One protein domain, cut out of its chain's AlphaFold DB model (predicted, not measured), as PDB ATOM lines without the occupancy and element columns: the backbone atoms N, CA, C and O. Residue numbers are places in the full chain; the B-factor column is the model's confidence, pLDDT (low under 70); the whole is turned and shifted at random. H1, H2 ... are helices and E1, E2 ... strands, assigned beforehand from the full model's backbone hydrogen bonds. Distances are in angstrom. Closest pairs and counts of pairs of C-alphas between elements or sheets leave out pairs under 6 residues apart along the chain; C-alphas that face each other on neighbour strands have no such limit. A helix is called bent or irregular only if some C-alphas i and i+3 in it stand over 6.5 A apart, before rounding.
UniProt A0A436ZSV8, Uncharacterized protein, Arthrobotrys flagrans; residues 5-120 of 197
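AT A GLANCE: This is residues 5 to 120 of the 197 residues of an uncharacterized protein of Arthrobotrys flagrans (UniProt A0A436ZSV8). Two unequal lobes meet end to end: in the larger, the first part of the long helix H2 packs on the small strand pair E1 and E2, and H3 folds back steeply from H2's far end; in the smaller, strands E3 and E4 pair beside the short helix H1 and the loop of residues 35 to 54. The 116 printed residues include three named helices and four named strands, in the order E1 E2 E3 H1 E4 H2 H3; E1 and E2 are parallel, E3 and E4 antiparallel. The class is mixed, with 48 residues in named elements, under half. The whole is only just loose, close to compact, with a radius of gyration of the C-alphas of 16.1 A and spans of 47 by 32 by 29 A.

HOW THE PARTS SIT: Look first at E3, residues 31 to 34, and its antiparallel neighbour E4, residues 62 to 65, where N 33 and O 63 are 2.9 A apart. For H1, residues 55 to 59, the closest C-alphas to E4 are Gln 57 and Glu 63, 6.1 A apart. Next find E1, residues 5 to 7, parallel to E2, residues 24 to 27, with N 7 and O 26 at 3.0 A. H2, residues 68 to 84, comes closest to E2 at the C-alphas of Ala 71 and Ala 26, 4.7 A. With its residues 79 to 83 alone H2 touches H3, residues 89 to 99, at a steep tilt of 60 degrees, opposite ways; their closest C-alphas, Ile 83 and Ile 89, are 6.5 A apart. H1 and H2 are apart. Every O i to N i+4 pair is within hydrogen-bond range in H1, against 11 of 13 in H2 and 5 of 7 in H3.

IN THESE COORDINATES: Find C-alpha 5 at (173.499, 167.185, 180.715), where E1 begins; it is 6.8 A long, E2 10.7 A, E3 9.9 A, H1 6.2 A and E4 9.5 A. From C-alpha 68 at (172.468, 173.133, 180.514), H2 runs 24.3 A. H3, 15.8 A, ends at (164.745, 155.464, 175.748); it is irregular, with C-alphas 90 and 93 at 7.0 A.

THE WHOLE: The C-alphas farthest apart, Asp 39 and Lys 118, are 47.7 A apart. The printed part has no cut; the links E1 to E2 and E3 to H1 are long. Look for pLDDT under 70 at residue 48, residues 113 to 117 and residues 119 to 120.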
ATOM      1  N   GLY A   5     172.328 166.651 181.406       94.94
ATOM      2  CA  GLY A   5     173.499 167.185 180.715       94.94
ATOM      3  C   GLY A   5     173.131 167.940 179.442       94.94
ATOM      4  O   GLY A   5     172.017 167.830 178.926       94.94
ATOM      5  N   GLY A   6     174.095 168.684 178.913       93.56
ATOM      6  CA  GLY A   6     173.990 169.338 177.616       93.56
ATOM      7  C   GLY A   6     174.729 168.562 176.536       93.56
ATOM      8  O   GLY A   6     175.786 167.982 176.788       93.56
ATOM      9  N   TYR A   7     174.183 168.551 175.327       91.88
ATOM     10  CA  TYR A   7     174.924 168.136 174.143       91.88
ATOM     11  C   TYR A   7     174.759 169.160 173.025       91.88
ATOM     12  O   TYR A   7     173.762 169.884 172.969       91.88
ATOM     13  N   ASP A   8     175.752 169.231 172.151       88.81
ATOM     14  CA  ASP A   8     175.687 170.042 170.944       88.81
ATOM     15  C   ASP A   8     174.907 169.279 169.857       88.81
ATOM     16  O   ASP A   8     175.324 168.182 169.471       88.81
ATOM     17  N   PRO A   9     173.763 169.799 169.370       84.19
ATOM     18  CA  PRO A   9     172.954 169.116 168.368       84.19
ATOM     19  C   PRO A   9     173.656 168.915 167.020       84.19
ATOM     20  O   PRO A   9     173.258 168.001 166.298       84.19
ATOM     21  N   GLU A  10     174.679 169.705 166.688       81.31
ATOM     22  CA  GLU A  10     175.421 169.566 165.432       81.31
ATOM     23  C   GLU A  10     176.412 168.401 165.487       81.31
ATOM     24  O   GLU A  10     176.459 167.566 164.580       81.31
ATOM     25  N   THR A  11     177.184 168.304 166.570       81.56
ATOM     26  CA  THR A  11     178.211 167.259 166.728       81.56
ATOM     27  C   THR A  11     177.702 166.004 167.434       81.56
ATOM     28  O   THR A  11     178.302 164.935 167.315       81.56
ATOM     29  N   GLY A  12     176.612 166.109 168.195       83.94
ATOM     30  CA  GLY A  12     176.092 165.056 169.066       83.94
ATOM     31  C   GLY A  12     176.957 164.777 170.301       83.94
ATOM     32  O   GLY A  12     176.696 163.800 171.008       83.94
ATOM     33  N   LEU A  13     177.989 165.587 170.550       87.94
ATOM     34  CA  LEU A  13     178.925 165.424 171.662       87.94
ATOM     35  C   LEU A  13     178.474 166.206 172.895       87.94
ATOM     36  O   LEU A  13     177.653 167.118 172.815       87.94
ATOM     37  N   VAL A  14     179.021 165.828 174.052       90.88
ATOM     38  CA  VAL A  14     178.810 166.551 175.311       90.88
ATOM     39  C   VAL A  14     179.195 168.016 175.133       90.88
ATOM     40  O   VAL A  14     180.272 168.317 174.621       90.88
ATOM     41  N   SER A  15     178.327 168.909 175.600       86.19
ATOM     42  CA  SER A  15     178.594 170.339 175.690       86.19
ATOM     43  C   SER A  15     178.338 170.825 177.114       86.19
ATOM     44  O   SER A  15     177.399 170.373 177.776       86.19
ATOM     45  N   HIS A  16     179.160 171.773 177.571       84.38
ATOM     46  CA  HIS A  16     179.197 172.290 178.944       84.38
ATOM     47  C   HIS A  16     179.584 171.232 180.001       84.38
ATOM     48  O   HIS A  16     180.048 170.139 179.682       84.38
ATOM     49  N   ASN A  17     179.458 171.589 181.285       76.56
ATOM     50  CA  ASN A  17     179.894 170.756 182.408       76.56
ATOM     51  C   ASN A  17     179.187 169.394 182.433       76.56
ATOM     52  O   ASN A  17     177.959 169.308 182.350       76.56
ATOM     53  N   TRP A  18     179.980 168.342 182.628       88.25
ATOM     54  CA  TRP A  18     179.536 166.953 182.666       88.25
ATOM     55  C   TRP A  18     179.956 166.273 183.970       88.25
ATOM     56  O   TRP A  18     180.978 166.625 184.557       88.25
ATOM     57  N   ALA A  19     179.173 165.289 184.412       87.81
ATOM     58  CA  ALA A  19     179.477 164.476 185.584       87.81
ATOM     59  C   ALA A  19     178.952 163.043 185.419       87.81
ATOM     60  O   ALA A  19     177.942 162.822 184.752       87.81
ATOM     61  N   ASP A  20     179.585 162.079 186.090       88.19
ATOM     62  CA  ASP A  20     179.279 160.643 185.955       88.19
ATOM     63  C   ASP A  20     177.856 160.259 186.396       88.19
ATOM     64  O   ASP A  20     177.326 159.218 186.009       88.19
ATOM     65  N   TYR A  21     177.209 161.102 187.204       89.94
ATOM     66  CA  TYR A  21     175.826 160.899 187.636       89.94
ATOM     67  C   TYR A  21     174.779 161.409 186.628       89.94
ATOM     68  O   TYR A  21     173.582 161.199 186.841       89.94
ATOM     69  N   VAL A  22     175.191 162.065 185.537       92.62
ATOM     70  CA  VAL A  22     174.292 162.487 184.454       92.62
ATOM     71  C   VAL A  22     173.880 161.264 183.636       92.62
ATOM     72  O   VAL A  22     174.717 160.569 183.067       92.62
ATOM     73  N   ARG A  23     172.571 161.000 183.554       91.31
ATOM     74  CA  ARG A  23     172.030 159.830 182.830       91.31
ATOM     75  C   ARG A  23     171.274 160.167 181.551       91.31
ATOM     76  O   ARG A  23     171.011 159.270 180.755       91.31
ATOM     77  N   VAL A  24     170.939 161.439 181.351       93.81
ATOM     78  CA  VAL A  24     170.237 161.934 180.168       93.81
ATOM     79  C   VAL A  24     170.767 163.313 179.797       93.81
ATOM     80  O   VAL A  24     171.113 164.107 180.671       93.81
ATOM     81  N   ALA A  25     170.825 163.600 178.503       94.44
ATOM     82  CA  ALA A  25     171.214 164.890 177.962       94.44
ATOM     83  C   ALA A  25     170.174 165.403 176.962       94.44
ATOM     84  O   ALA A  25     169.456 164.625 176.338       94.44
ATOM     85  N   ALA A  26     170.110 166.712 176.782       94.00
ATOM     86  CA  ALA A  26     169.300 167.354 175.749       94.00
ATOM     87  C   ALA A  26     170.129 168.431 175.025       94.00
ATOM     88  O   ALA A  26     171.205 168.786 175.523       94.00
ATOM     89  N   PRO A  27     169.675 168.923 173.855       92.44
ATOM     90  CA  PRO A  27     170.350 170.014 173.166       92.44
ATOM     91  C   PRO A  27     170.594 171.197 174.110       92.44
ATOM     92  O   PRO A  27     169.674 171.642 174.796       92.44
ATOM     93  N   ALA A  28     171.833 171.679 174.148       92.81
ATOM     94  CA  ALA A  28     172.252 172.795 174.995       92.81
ATOM     95  C   ALA A  28     173.011 173.888 174.237       92.81
ATOM     96  O   ALA A  28     173.343 174.899 174.839       92.81
ATOM     97  N   VAL A  29     173.297 173.685 172.953       89.50
ATOM     98  CA  VAL A  29     174.030 174.630 172.101       89.50
ATOM     99  C   VAL A  29     173.114 175.072 170.970       89.50
ATOM    100  O   VAL A  29     172.294 174.279 170.500       89.50
ATOM    101  N   SER A  30     173.247 176.329 170.550       87.69
ATOM    102  CA  SER A  30     172.471 176.914 169.456       87.69
ATOM    103  C   SER A  30     170.948 176.806 169.646       87.69
ATOM    104  O   SER A  30     170.202 176.550 168.697       87.69
ATOM    105  N   ILE A  31     170.459 176.987 170.879       89.12
ATOM    106  CA  ILE A  31     169.034 176.852 171.202       89.12
ATOM    107  C   ILE A  31     168.307 178.156 170.903       89.12
ATOM    108  O   ILE A  31     168.680 179.207 171.412       89.12
ATOM    109  N   ASN A  32     167.244 178.084 170.103       90.38
ATOM    110  CA  ASN A  32     166.342 179.213 169.898       90.38
ATOM    111  C   ASN A  32     165.417 179.369 171.103       90.38
ATOM    112  O   ASN A  32     164.635 178.461 171.396       90.38
ATOM    113  N   VAL A  33     165.475 180.520 171.764       90.44
ATOM    114  CA  VAL A  33     164.636 180.833 172.924       90.44
ATOM    115  C   VAL A  33     163.965 182.185 172.766       90.44
ATOM    116  O   VAL A  33     164.428 183.030 172.005       90.44
ATOM    117  N   ALA A  34     162.852 182.376 173.474       91.50
ATOM    118  CA  ALA A  34     162.201 183.674 173.552       91.50
ATOM    119  C   ALA A  34     163.136 184.680 174.230       91.50
ATOM    120  O   ALA A  34     163.687 184.393 175.294       91.50
ATOM    121  N   ALA A  35     163.277 185.849 173.618       89.44
ATOM    122  CA  ALA A  35     164.169 186.902 174.065       89.44
ATOM    123  C   ALA A  35     163.414 188.216 174.224       89.44
ATOM    124  O   ALA A  35     162.428 188.486 173.535       89.44
ATOM    125  N   PHE A  36     163.895 189.048 175.140       88.00
ATOM    126  CA  PHE A  36     163.313 190.359 175.370       88.00
ATOM    127  C   PHE A  36     164.044 191.403 174.529       88.00
ATOM    128  O   PHE A  36     165.266 191.519 174.601       88.00
ATOM    129  N   TYR A  37     163.284 192.168 173.749       88.75
ATOM    130  CA  TYR A  37     163.803 193.255 172.927       88.75
ATOM    131  C   TYR A  37     163.330 194.602 173.478       88.75
ATOM    132  O   TYR A  37     162.175 194.746 173.874       88.75
ATOM    133  N   THR A  38     164.216 195.593 173.504       87.00
ATOM    134  CA  THR A  38     163.922 196.989 173.860       87.00
ATOM    135  C   THR A  38     164.446 197.879 172.741       87.00
ATOM    136  O   THR A  38     165.587 197.725 172.318       87.00
ATOM    137  N   ASP A  39     163.591 198.749 172.200       86.19
ATOM    138  CA  ASP A  39     163.918 199.639 171.072       86.19
ATOM    139  C   ASP A  39     164.496 198.927 169.830       86.19
ATOM    140  O   ASP A  39     165.283 199.486 169.074       86.19
ATOM    141  N   GLY A  40     164.074 197.679 169.597       81.06
ATOM    142  CA  GLY A  40     164.520 196.864 168.458       81.06
ATOM    143  C   GLY A  40     165.824 196.095 168.686       81.06
ATOM    144  O   GLY A  40     166.181 195.268 167.848       81.06
ATOM    145  N   GLU A  41     166.475 196.288 169.832       83.88
ATOM    146  CA  GLU A  41     167.711 195.611 170.227       83.88
ATOM    147  C   GLU A  41     167.459 194.600 171.349       83.88
ATOM    148  O   GLU A  41     166.486 194.709 172.098       83.88
ATOM    149  N   LEU A  42     168.331 193.598 171.477       86.31
ATOM    150  CA  LEU A  42     168.261 192.659 172.596       86.31
ATOM    151  C   LEU A  42     168.492 193.392 173.921       86.31
ATOM    152  O   LEU A  42     169.495 194.080 174.100       86.31
ATOM    153  N   ALA A  43     167.581 193.202 174.875       85.50
ATOM    154  CA  ALA A  43     167.669 193.840 176.186       85.50
ATOM    155  C   ALA A  43     168.801 193.269 177.052       85.50
ATOM    156  O   ALA A  43     169.316 193.951 177.938       85.50
ATOM    157  N   VAL A  44     169.191 192.018 176.801       81.38
ATOM    158  CA  VAL A  44     170.348 191.375 177.423       81.38
ATOM    159  C   VAL A  44     171.389 191.149 176.340       81.38
ATOM    160  O   VAL A  44     171.132 190.461 175.356       81.38
ATOM    161  N   GLN A  45     172.574 191.733 176.513       74.56
ATOM    162  CA  GLN A  45     173.670 191.476 175.588       74.56
ATOM    163  C   GLN A  45     174.135 190.029 175.710       74.56
ATOM    164  O   GLN A  45     174.471 189.547 176.794       74.56
ATOM    165  N   LEU A  46     174.183 189.361 174.563       74.19
ATOM    166  CA  LEU A  46     174.741 188.027 174.440       74.19
ATOM    167  C   LEU A  46     176.247 188.043 174.723       74.19
ATOM    168  O   LEU A  46     176.953 189.015 174.446       74.19
ATOM    169  N   LEU A  47     176.752 186.927 175.248       73.38
ATOM    170  CA  LEU A  47     178.190 186.703 175.362       73.38
ATOM    171  C   LEU A  47     178.814 186.688 173.962       73.38
ATOM    172  O   LEU A  47     178.229 186.146 173.032       73.38
ATOM    173  N   GLY A  48     180.016 187.251 173.804       68.31
ATOM    174  CA  GLY A  48     180.602 187.543 172.485       68.31
ATOM    175  C   GLY A  48     180.876 186.348 171.559       68.31
ATOM    176  O   GLY A  48     181.210 186.560 170.398       68.31
ATOM    177  N   TYR A  49     180.751 185.110 172.043       72.31
ATOM    178  CA  TYR A  49     180.838 183.897 171.220       72.31
ATOM    179  C   TYR A  49     179.473 183.405 170.715       72.31
ATOM    180  O   TYR A  49     179.426 182.550 169.835       72.31
ATOM    181  N   ILE A  50     178.369 183.931 171.252       77.25
ATOM    182  CA  ILE A  50     177.017 183.588 170.821       77.25
ATOM    183  C   ILE A  50     176.678 184.441 169.587       77.25
ATOM    184  O   ILE A  50     176.843 185.666 169.625       77.25
ATOM    185  N   PRO A  51     176.204 183.828 168.488       80.19
ATOM    186  CA  PRO A  51     175.824 184.563 167.291       80.19
ATOM    187  C   PRO A  51     174.752 185.613 167.579       80.19
ATOM    188  O   PRO A  51     173.793 185.362 168.308       80.19
ATOM    189  N   GLN A  52     174.880 186.778 166.943       84.56
ATOM    190  CA  GLN A  52     173.816 187.777 166.960       84.56
ATOM    191  C   GLN A  52     172.550 187.216 166.295       84.56
ATOM    192  O   GLN A  52     172.666 186.481 165.306       84.56
ATOM    193  N   PRO A  53     171.345 187.580 166.772       87.81
ATOM    194  CA  PRO A  53     170.108 187.104 166.174       87.81
ATOM    195  C   PRO A  53     170.032 187.416 164.676       87.81
ATOM    196  O   PRO A  53     170.379 188.503 164.209       87.81
ATOM    197  N   THR A  54     169.524 186.466 163.907       90.06
ATOM    198  CA  THR A  54     169.129 186.662 162.510       90.06
ATOM    199  C   THR A  54     167.924 187.600 162.402       90.06
ATOM    200  O   THR A  54     167.214 187.857 163.377       90.06
ATOM    201  N   GLU A  55     167.639 188.094 161.195       90.75
ATOM    202  CA  GLU A  55     166.445 188.912 160.939       90.75
ATOM    203  C   GLU A  55     165.147 188.182 161.321       90.75
ATOM    204  O   GLU A  55     164.265 188.765 161.951       90.75
ATOM    205  N   LEU A  56     165.054 186.884 161.003       90.38
ATOM    206  CA  LEU A  56     163.899 186.067 161.367       90.38
ATOM    207  C   LEU A  56     163.761 185.928 162.888       90.38
ATOM    208  O   LEU A  56     162.657 186.067 163.407       90.38
ATOM    209  N   GLN A  57     164.863 185.689 163.604       91.56
ATOM    210  CA  GLN A  57     164.844 185.605 165.065       91.56
ATOM    211  C   GLN A  57     164.412 186.934 165.692       91.56
ATOM    212  O   GLN A  57     163.503 186.925 166.516       91.56
ATOM    213  N   ARG A  58     164.943 188.079 165.235       89.88
ATOM    214  CA  ARG A  58     164.487 189.405 165.696       89.88
ATOM    215  C   ARG A  58     162.987 189.598 165.495       89.88
ATOM    216  O   ARG A  58     162.281 189.992 166.418       89.88
ATOM    217  N   LYS A  59     162.476 189.264 164.304       90.56
ATOM    218  CA  LYS A  59     161.045 189.374 163.978       90.56
ATOM    219  C   LYS A  59     160.162 188.511 164.885       90.56
ATOM    220  O   LYS A  59     159.037 188.899 165.185       90.56
ATOM    221  N   LEU A  60     160.659 187.347 165.297       92.25
ATOM    222  CA  LEU A  60     159.958 186.412 166.179       92.25
ATOM    223  C   LEU A  60     160.261 186.633 167.668       92.25
ATOM    224  O   LEU A  60     159.789 185.851 168.487       92.25
ATOM    225  N   GLN A  61     161.022 187.677 168.016       91.69
ATOM    226  CA  GLN A  61     161.497 187.938 169.377       91.69
ATOM    227  C   GLN A  61     162.231 186.730 169.981       91.69
ATOM    228  O   GLN A  61     161.980 186.310 171.109       91.69
ATOM    229  N   LEU A  62     163.132 186.149 169.192       92.19
ATOM    230  CA  LEU A  62     163.978 185.027 169.577       92.19
ATOM    231  C   LEU A  62     165.445 185.449 169.660       92.19
ATOM    232  O   LEU A  62     165.879 186.386 168.985       92.19
ATOM    233  N   GLU A  63     166.215 184.697 170.433       90.44
ATOM    234  CA  GLU A  63     167.674 184.711 170.417       90.44
ATOM    235  C   GLU A  63     168.225 183.286 170.391       90.44
ATOM    236  O   GLU A  63     167.509 182.312 170.640       90.44
ATOM    237  N   THR A  64     169.512 183.179 170.076       89.44
ATOM    238  CA  THR A  64     170.266 181.948 170.273       89.44
ATOM    239  C   THR A  64     170.887 181.975 171.663       89.44
ATOM    240  O   THR A  64     171.523 182.955 172.036       89.44
ATOM    241  N   SER A  65     170.744 180.889 172.415       88.44
ATOM    242  CA  SER A  65     171.365 180.736 173.727       88.44
ATOM    243  C   SER A  65     171.988 179.357 173.897       88.44
ATOM    244  O   SER A  65     171.676 178.405 173.174       88.44
ATOM    245  N   GLU A  66     172.867 179.258 174.890       90.25
ATOM    246  CA  GLU A  66     173.588 178.035 175.214       90.25
ATOM    247  C   GLU A  66     173.629 177.798 176.723       90.25
ATOM    248  O   GLU A  66     173.629 178.740 177.518       90.25
ATOM    249  N   GLY A  67     173.672 176.531 177.128       90.44
ATOM    250  CA  GLY A  67     173.789 176.122 178.521       90.44
ATOM    251  C   GLY A  67     172.880 174.957 178.903       90.44
ATOM    252  O   GLY A  67     171.811 174.728 178.332       90.44
ATOM    253  N   THR A  68     173.274 174.231 179.950       92.56
ATOM    254  CA  THR A  68     172.468 173.133 180.514       92.56
ATOM    255  C   THR A  68     171.119 173.610 181.059       92.56
ATOM    256  O   THR A  68     170.162 172.835 181.081       92.56
ATOM    257  N   SER A  69     170.999 174.894 181.407       92.50
ATOM    258  CA  SER A  69     169.732 175.555 181.747       92.50
ATOM    259  C   SER A  69     168.688 175.479 180.630       92.50
ATOM    260  O   SER A  69     167.501 175.509 180.938       92.50
ATOM    261  N   PHE A  70     169.104 175.327 179.367       91.81
ATOM    262  CA  PHE A  70     168.213 175.150 178.216       91.81
ATOM    263  C   PHE A  70     167.961 173.675 177.869       91.81
ATOM    264  O   PHE A  70     166.894 173.339 177.361       91.81
ATOM    265  N   ALA A  71     168.869 172.770 178.241       92.62
ATOM    266  CA  ALA A  71     168.644 171.326 178.139       92.62
ATOM    267  C   ALA A  71     167.591 170.826 179.150       92.62
ATOM    268  O   ALA A  71     166.729 170.009 178.815       92.62
ATOM    269  N   CYS A  72     167.624 171.336 180.385       94.06
ATOM    270  CA  CYS A  72     166.671 170.995 181.448       94.06
ATOM    271  C   CYS A  72     165.189 171.110 181.030       94.06
ATOM    272  O   CYS A  72     164.467 170.118 181.169       94.06
ATOM    273  N   PRO A  73     164.695 172.252 180.506       93.50
ATOM    274  CA  PRO A  73     163.290 172.401 180.130       93.50
ATOM    275  C   PRO A  73     162.863 171.476 178.985       93.50
ATOM    276  O   PRO A  73     161.704 171.067 178.957       93.50
ATOM    277  N   ILE A  74     163.775 171.068 178.092       92.44
ATOM    278  CA  ILE A  74     163.476 170.067 177.054       92.44
ATOM    279  C   ILE A  74     163.133 168.725 177.710       92.44
ATOM    280  O   ILE A  74     162.101 168.125 177.404       92.44
ATOM    281  N   VAL A  75     163.956 168.270 178.661       93.69
ATOM    282  CA  VAL A  75     163.687 167.033 179.412       93.69
ATOM    283  C   VAL A  75     162.407 167.158 180.239       93.69
ATOM    284  O   VAL A  75     161.601 166.228 180.254       93.69
ATOM    285  N   THR A  76     162.167 168.313 180.863       94.81
ATOM    286  CA  THR A  76     160.913 168.599 181.577       94.81
ATOM    287  C   THR A  76     159.695 168.479 180.657       94.81
ATOM    288  O   THR A  76     158.707 167.864 181.046       94.81
ATOM    289  N   GLY A  77     159.765 168.996 179.427       92.88
ATOM    290  CA  GLY A  77     158.691 168.884 178.436       92.88
ATOM    291  C   GLY A  77     158.393 167.436 178.033       92.88
ATOM    292  O   GLY A  77     157.229 167.038 177.946       92.88
ATOM    293  N   VAL A  78     159.434 166.615 177.859       91.50
ATOM    294  CA  VAL A  78     159.281 165.174 177.589       91.50
ATOM    295  C   VAL A  78     158.632 164.461 178.776       91.50
ATOM    296  O   VAL A  78     157.673 163.716 178.590       91.50
ATOM    297  N   ILE A  79     159.094 164.727 180.001       92.88
ATOM    298  CA  ILE A  79     158.498 164.185 181.232       92.88
ATOM    299  C   ILE A  79     157.020 164.576 181.332       92.88
ATOM    300  O   ILE A  79     156.176 163.714 181.566       92.88
ATOM    301  N   ALA A  80     156.694 165.851 181.107       94.44
ATOM    302  CA  ALA A  80     155.321 166.342 181.137       94.44
ATOM    303  C   ALA A  80     154.444 165.656 180.079       94.44
ATOM    304  O   ALA A  80     153.304 165.299 180.366       94.44
ATOM    305  N   THR A  81     154.990 165.398 178.889       91.25
ATOM    306  CA  THR A  81     154.289 164.676 177.815       91.25
ATOM    307  C   THR A  81     154.014 163.222 178.200       91.25
ATOM    308  O   THR A  81     152.909 162.735 177.983       91.25
ATOM    309  N   LEU A  82     154.978 162.530 178.817       89.50
ATOM    310  CA  LEU A  82     154.797 161.151 179.293       89.50
ATOM    311  C   LEU A  82     153.728 161.067 180.390       89.50
ATOM    312  O   LEU A  82     152.861 160.198 180.336       89.50
ATOM    313  N   ILE A  83     153.753 162.002 181.344       93.62
ATOM    314  CA  ILE A  83     152.726 162.104 182.388       93.62
ATOM    315  C   ILE A  83     151.356 162.385 181.757       93.62
ATOM    316  O   ILE A  83     150.382 161.709 182.079       93.62
ATOM    317  N   GLY A  84     151.280 163.334 180.819       91.69
ATOM    318  CA  GLY A  84     150.046 163.671 180.101       91.69
ATOM    319  C   GLY A  84     149.485 162.516 179.265       91.69
ATOM    320  O   GLY A  84     148.272 162.397 179.123       91.69
ATOM    321  N   ALA A  85     150.348 161.625 178.771       89.12
ATOM    322  CA  ALA A  85     149.966 160.399 178.071       89.12
ATOM    323  C   ALA A  85     149.524 159.255 179.009       89.12
ATOM    324  O   ALA A  85     149.169 158.179 178.532       89.12
ATOM    325  N   GLY A  86     149.545 159.464 180.331       90.75
ATOM    326  CA  GLY A  86     149.101 158.488 181.327       90.75
ATOM    327  C   GLY A  86     150.183 157.521 181.814       90.75
ATOM    328  O   GLY A  86     149.854 156.539 182.479       90.75
ATOM    329  N   VAL A  87     151.465 157.773 181.523       89.25
ATOM    330  CA  VAL A  87     152.562 156.981 182.100       89.25
ATOM    331  C   VAL A  87     152.616 157.242 183.614       89.25
ATOM    332  O   VAL A  87     152.698 158.405 184.020       89.25
ATOM    333  N   PRO A  88     152.593 156.203 184.473       94.00
ATOM    334  CA  PRO A  88     152.676 156.390 185.918       94.00
ATOM    335  C   PRO A  88     153.944 157.152 186.302       94.00
ATOM    336  O   PRO A  88     155.025 156.825 185.823       94.00
ATOM    337  N   ILE A  89     153.843 158.127 187.211       93.12
ATOM    338  CA  ILE A  89     154.976 158.990 187.593       93.12
ATOM    339  C   ILE A  89     156.222 158.199 188.032       93.12
ATOM    340  O   ILE A  89     157.346 158.604 187.735       93.12
ATOM    341  N   ALA A  90     156.021 157.048 188.684       93.88
ATOM    342  CA  ALA A  90     157.084 156.139 189.110       93.88
ATOM    343  C   ALA A  90     157.853 155.511 187.931       93.88
ATOM    344  O   ALA A  90     159.039 155.216 188.061       93.88
ATOM    345  N   GLU A  91     157.203 155.367 186.775       93.56
ATOM    346  CA  GLU A  91     157.748 154.756 185.560       93.56
ATOM    347  C   GLU A  91     158.352 155.783 184.596       93.56
ATOM    348  O   GLU A  91     159.159 155.424 183.742       93.56
ATOM    349  N   VAL A  92     158.022 157.074 184.731       91.50
ATOM    350  CA  VAL A  92     158.442 158.114 183.773       91.50
ATOM    351  C   VAL A  92     159.961 158.242 183.678       91.50
ATOM    352  O   VAL A  92     160.501 158.266 182.575       91.50
ATOM    353  N   VAL A  93     160.667 158.321 184.809       91.69
ATOM    354  CA  VAL A  93     162.134 158.480 184.813       91.69
ATOM    355  C   VAL A  93     162.849 157.207 184.334       91.69
ATOM    356  O   VAL A  93     163.711 157.328 183.460       91.69
ATOM    357  N   PRO A  94     162.506 155.994 184.822       91.19
ATOM    358  CA  PRO A  94     163.032 154.754 184.253       91.19
ATOM    359  C   PRO A  94     162.796 154.638 182.744       91.19
ATOM    360  O   PRO A  94     163.726 154.327 181.999       91.19
ATOM    361  N   TYR A  95     161.582 154.948 182.282       88.25
ATOM    362  CA  TYR A  95     161.232 154.926 180.865       88.25
ATOM    363  C   TYR A  95     162.073 155.923 180.060       88.25
ATOM    364  O   TYR A  95     162.682 155.546 179.062       88.25
ATOM    365  N   LEU A  96     162.177 157.173 180.525       88.75
ATOM    366  CA  LEU A  96     162.996 158.218 179.909       88.75
ATOM    367  C   LEU A  96     164.452 157.765 179.727       88.75
ATOM    368  O   LEU A  96     165.006 157.912 178.640       88.75
ATOM    369  N   TYR A  97     165.065 157.203 180.772       90.31
ATOM    370  CA  TYR A  97     166.452 156.734 180.720       90.31
ATOM    371  C   TYR A  97     166.631 155.535 179.795       90.31
ATOM    372  O   TYR A  97     167.621 155.471 179.076       90.31
ATOM    373  N   ASN A  98     165.669 154.613 179.774       85.94
ATOM    374  CA  ASN A  98     165.709 153.455 178.887       85.94
ATOM    375  C   ASN A  98     165.546 153.834 177.405       85.94
ATOM    376  O   ASN A  98     165.957 153.086 176.526       85.94
ATOM    377  N   GLN A  99     164.907 154.967 177.115       83.88
ATOM    378  CA  GLN A  99     164.745 155.464 175.748       83.88
ATOM    379  C   GLN A  99     165.862 156.420 175.317       83.88
ATOM    380  O   GLN A  99     165.968 156.720 174.133       83.88
ATOM    381  N   ALA A 100     166.696 156.906 176.237       88.69
ATOM    382  CA  ALA A 100     167.797 157.796 175.901       88.69
ATOM    383  C   ALA A 100     168.986 157.012 175.324       88.69
ATOM    384  O   ALA A 100     169.383 155.978 175.856       88.69
ATOM    385  N   TYR A 101     169.589 157.519 174.250       85.88
ATOM    386  CA  TYR A 101     170.721 156.866 173.586       85.88
ATOM    387  C   TYR A 101     171.632 157.884 172.890       85.88
ATOM    388  O   TYR A 101     171.195 158.995 172.568       85.88
ATOM    389  N   PRO A 102     172.911 157.546 172.658       85.38
ATOM    390  CA  PRO A 102     173.861 158.499 172.111       85.38
ATOM    391  C   PRO A 102     173.638 158.747 170.619       85.38
ATOM    392  O   PRO A 102     173.476 157.818 169.833       85.38
ATOM    393  N   ARG A 103     173.657 160.017 170.195       77.12
ATOM    394  CA  ARG A 103     173.481 160.382 168.774       77.12
ATOM    395  C   ARG A 103     174.730 160.074 167.931       77.12
ATOM    396  O   ARG A 103     174.614 159.823 166.738       77.12
ATOM    397  N   VAL A 104     175.906 160.017 168.563       77.69
ATOM    398  CA  VAL A 104     177.204 159.686 167.947       77.69
ATOM    399  C   VAL A 104     178.019 158.748 168.841       77.69
ATOM    400  O   VAL A 104     177.695 158.544 170.011       77.69
ATOM    401  N   LYS A 105     179.096 158.152 168.313       77.56
ATOM    402  CA  LYS A 105     179.999 157.310 169.117       77.56
ATOM    403  C   LYS A 105     180.667 158.156 170.207       77.56
ATOM    404  O   LYS A 105     181.330 159.134 169.889       77.56
ATOM    405  N   GLY A 106     180.518 157.747 171.467       81.00
ATOM    406  CA  GLY A 106     181.070 158.467 172.620       81.00
ATOM    407  C   GLY A 106     180.274 159.710 173.041       81.00
ATOM    408  O   GLY A 106     180.710 160.412 173.946       81.00
ATOM    409  N   GLY A 107     179.125 159.980 172.410       86.38
ATOM    410  CA  GLY A 107     178.213 161.041 172.839       86.38
ATOM    411  C   GLY A 107     177.410 160.660 174.093       86.38
ATOM    412  O   GLY A 107     177.385 159.487 174.478       86.38
ATOM    413  N   PRO A 108     176.731 161.627 174.729       91.12
ATOM    414  CA  PRO A 108     175.883 161.367 175.884       91.12
ATOM    415  C   PRO A 108     174.555 160.730 175.472       91.12
ATOM    416  O   PRO A 108     174.109 160.890 174.337       91.12
ATOM    417  N   ASN A 109     173.874 160.066 176.409       90.69
ATOM    418  CA  ASN A 109     172.523 159.549 176.183       90.69
ATOM    419  C   ASN A 109     171.542 160.708 175.964       90.69
ATOM    420  O   ASN A 109     171.078 161.327 176.921       90.69
ATOM    421  N   ALA A 110     171.233 161.008 174.707       90.31
ATOM    422  CA  ALA A 110     170.327 162.080 174.343       90.31
ATOM    423  C   ALA A 110     168.878 161.662 174.597       90.31
ATOM    424  O   ALA A 110     168.492 160.529 174.306       90.31
ATOM    425  N   VAL A 111     168.071 162.594 175.101       88.44
ATOM    426  CA  VAL A 111     166.650 162.378 175.348       88.44
ATOM    427  C   VAL A 111     165.948 161.936 174.065       88.44
ATOM    428  O   VAL A 111     166.205 162.434 172.959       88.44
ATOM    429  N   TYR A 112     165.069 160.955 174.225       72.69
ATOM    430  CA  TYR A 112     164.259 160.438 173.142       72.69
ATOM    431  C   TYR A 112     163.192 161.448 172.733       72.69
ATOM    432  O   TYR A 112     162.462 161.967 173.575       72.69
ATOM    433  N   ASN A 113     163.071 161.688 171.432       65.19
ATOM    434  CA  ASN A 113     162.089 162.600 170.849       65.19
ATOM    435  C   ASN A 113     160.991 161.869 170.059       65.19
ATOM    436  O   ASN A 113     160.377 162.465 169.181       65.19
ATOM    437  N   GLY A 114     160.759 160.578 170.321       59.72
ATOM    438  CA  GLY A 114     159.724 159.814 169.611       59.72
ATOM    439  C   GLY A 114     160.170 159.194 168.285       59.72
ATOM    440  O   GLY A 114     159.358 158.543 167.633       59.72
ATOM    441  N   ILE A 115     161.432 159.378 167.885       61.41
ATOM    442  CA  ILE A 115     161.970 158.856 166.626       61.41
ATOM    443  C   ILE A 115     163.068 157.839 166.927       61.41
ATOM    444  O   ILE A 115     164.215 158.221 167.165       61.41
ATOM    445  N   GLU A 116     162.729 156.551 166.892       66.62
ATOM    446  CA  GLU A 116     163.682 155.454 167.065       66.62
ATOM    447  C   GLU A 116     164.789 155.517 166.001       66.62
ATOM    448  O   GLU A 116     164.559 155.977 164.881       66.62
ATOM    449  N   ILE A 117     165.985 154.997 166.303       69.88
ATOM    450  CA  ILE A 117     167.123 155.010 165.362       69.88
ATOM    451  C   ILE A 117     166.740 154.380 164.017       69.88
ATOM    452  O   ILE A 117     167.082 154.909 162.962       69.88
ATOM    453  N   LYS A 118     165.941 153.305 164.034       72.38
ATOM    454  CA  LYS A 118     165.425 152.639 162.824       72.38
ATOM    455  C   LYS A 118     164.566 153.539 161.923       72.38
ATOM    456  O   LYS A 118     164.378 153.211 160.756       72.38
ATOM    457  N   GLN A 119     164.015 154.623 162.465       66.94
ATOM    458  CA  GLN A 119     163.197 155.598 161.742       66.94
ATOM    459  C   GLN A 119     164.036 156.749 161.170       66.94
ATOM    460  O   GLN A 119     163.506 157.582 160.440       66.94
ATOM    461  N   TRP A 120     165.334 156.819 161.480       67.00
ATOM    462  CA  TRP A 120     166.227 157.821 160.903       67.00
ATOM    463  C   TRP A 120     166.643 157.410 159.489       67.00
ATOM    464  O   TRP A 120     166.673 156.211 159.188       67.00
TER     465      TRP A 120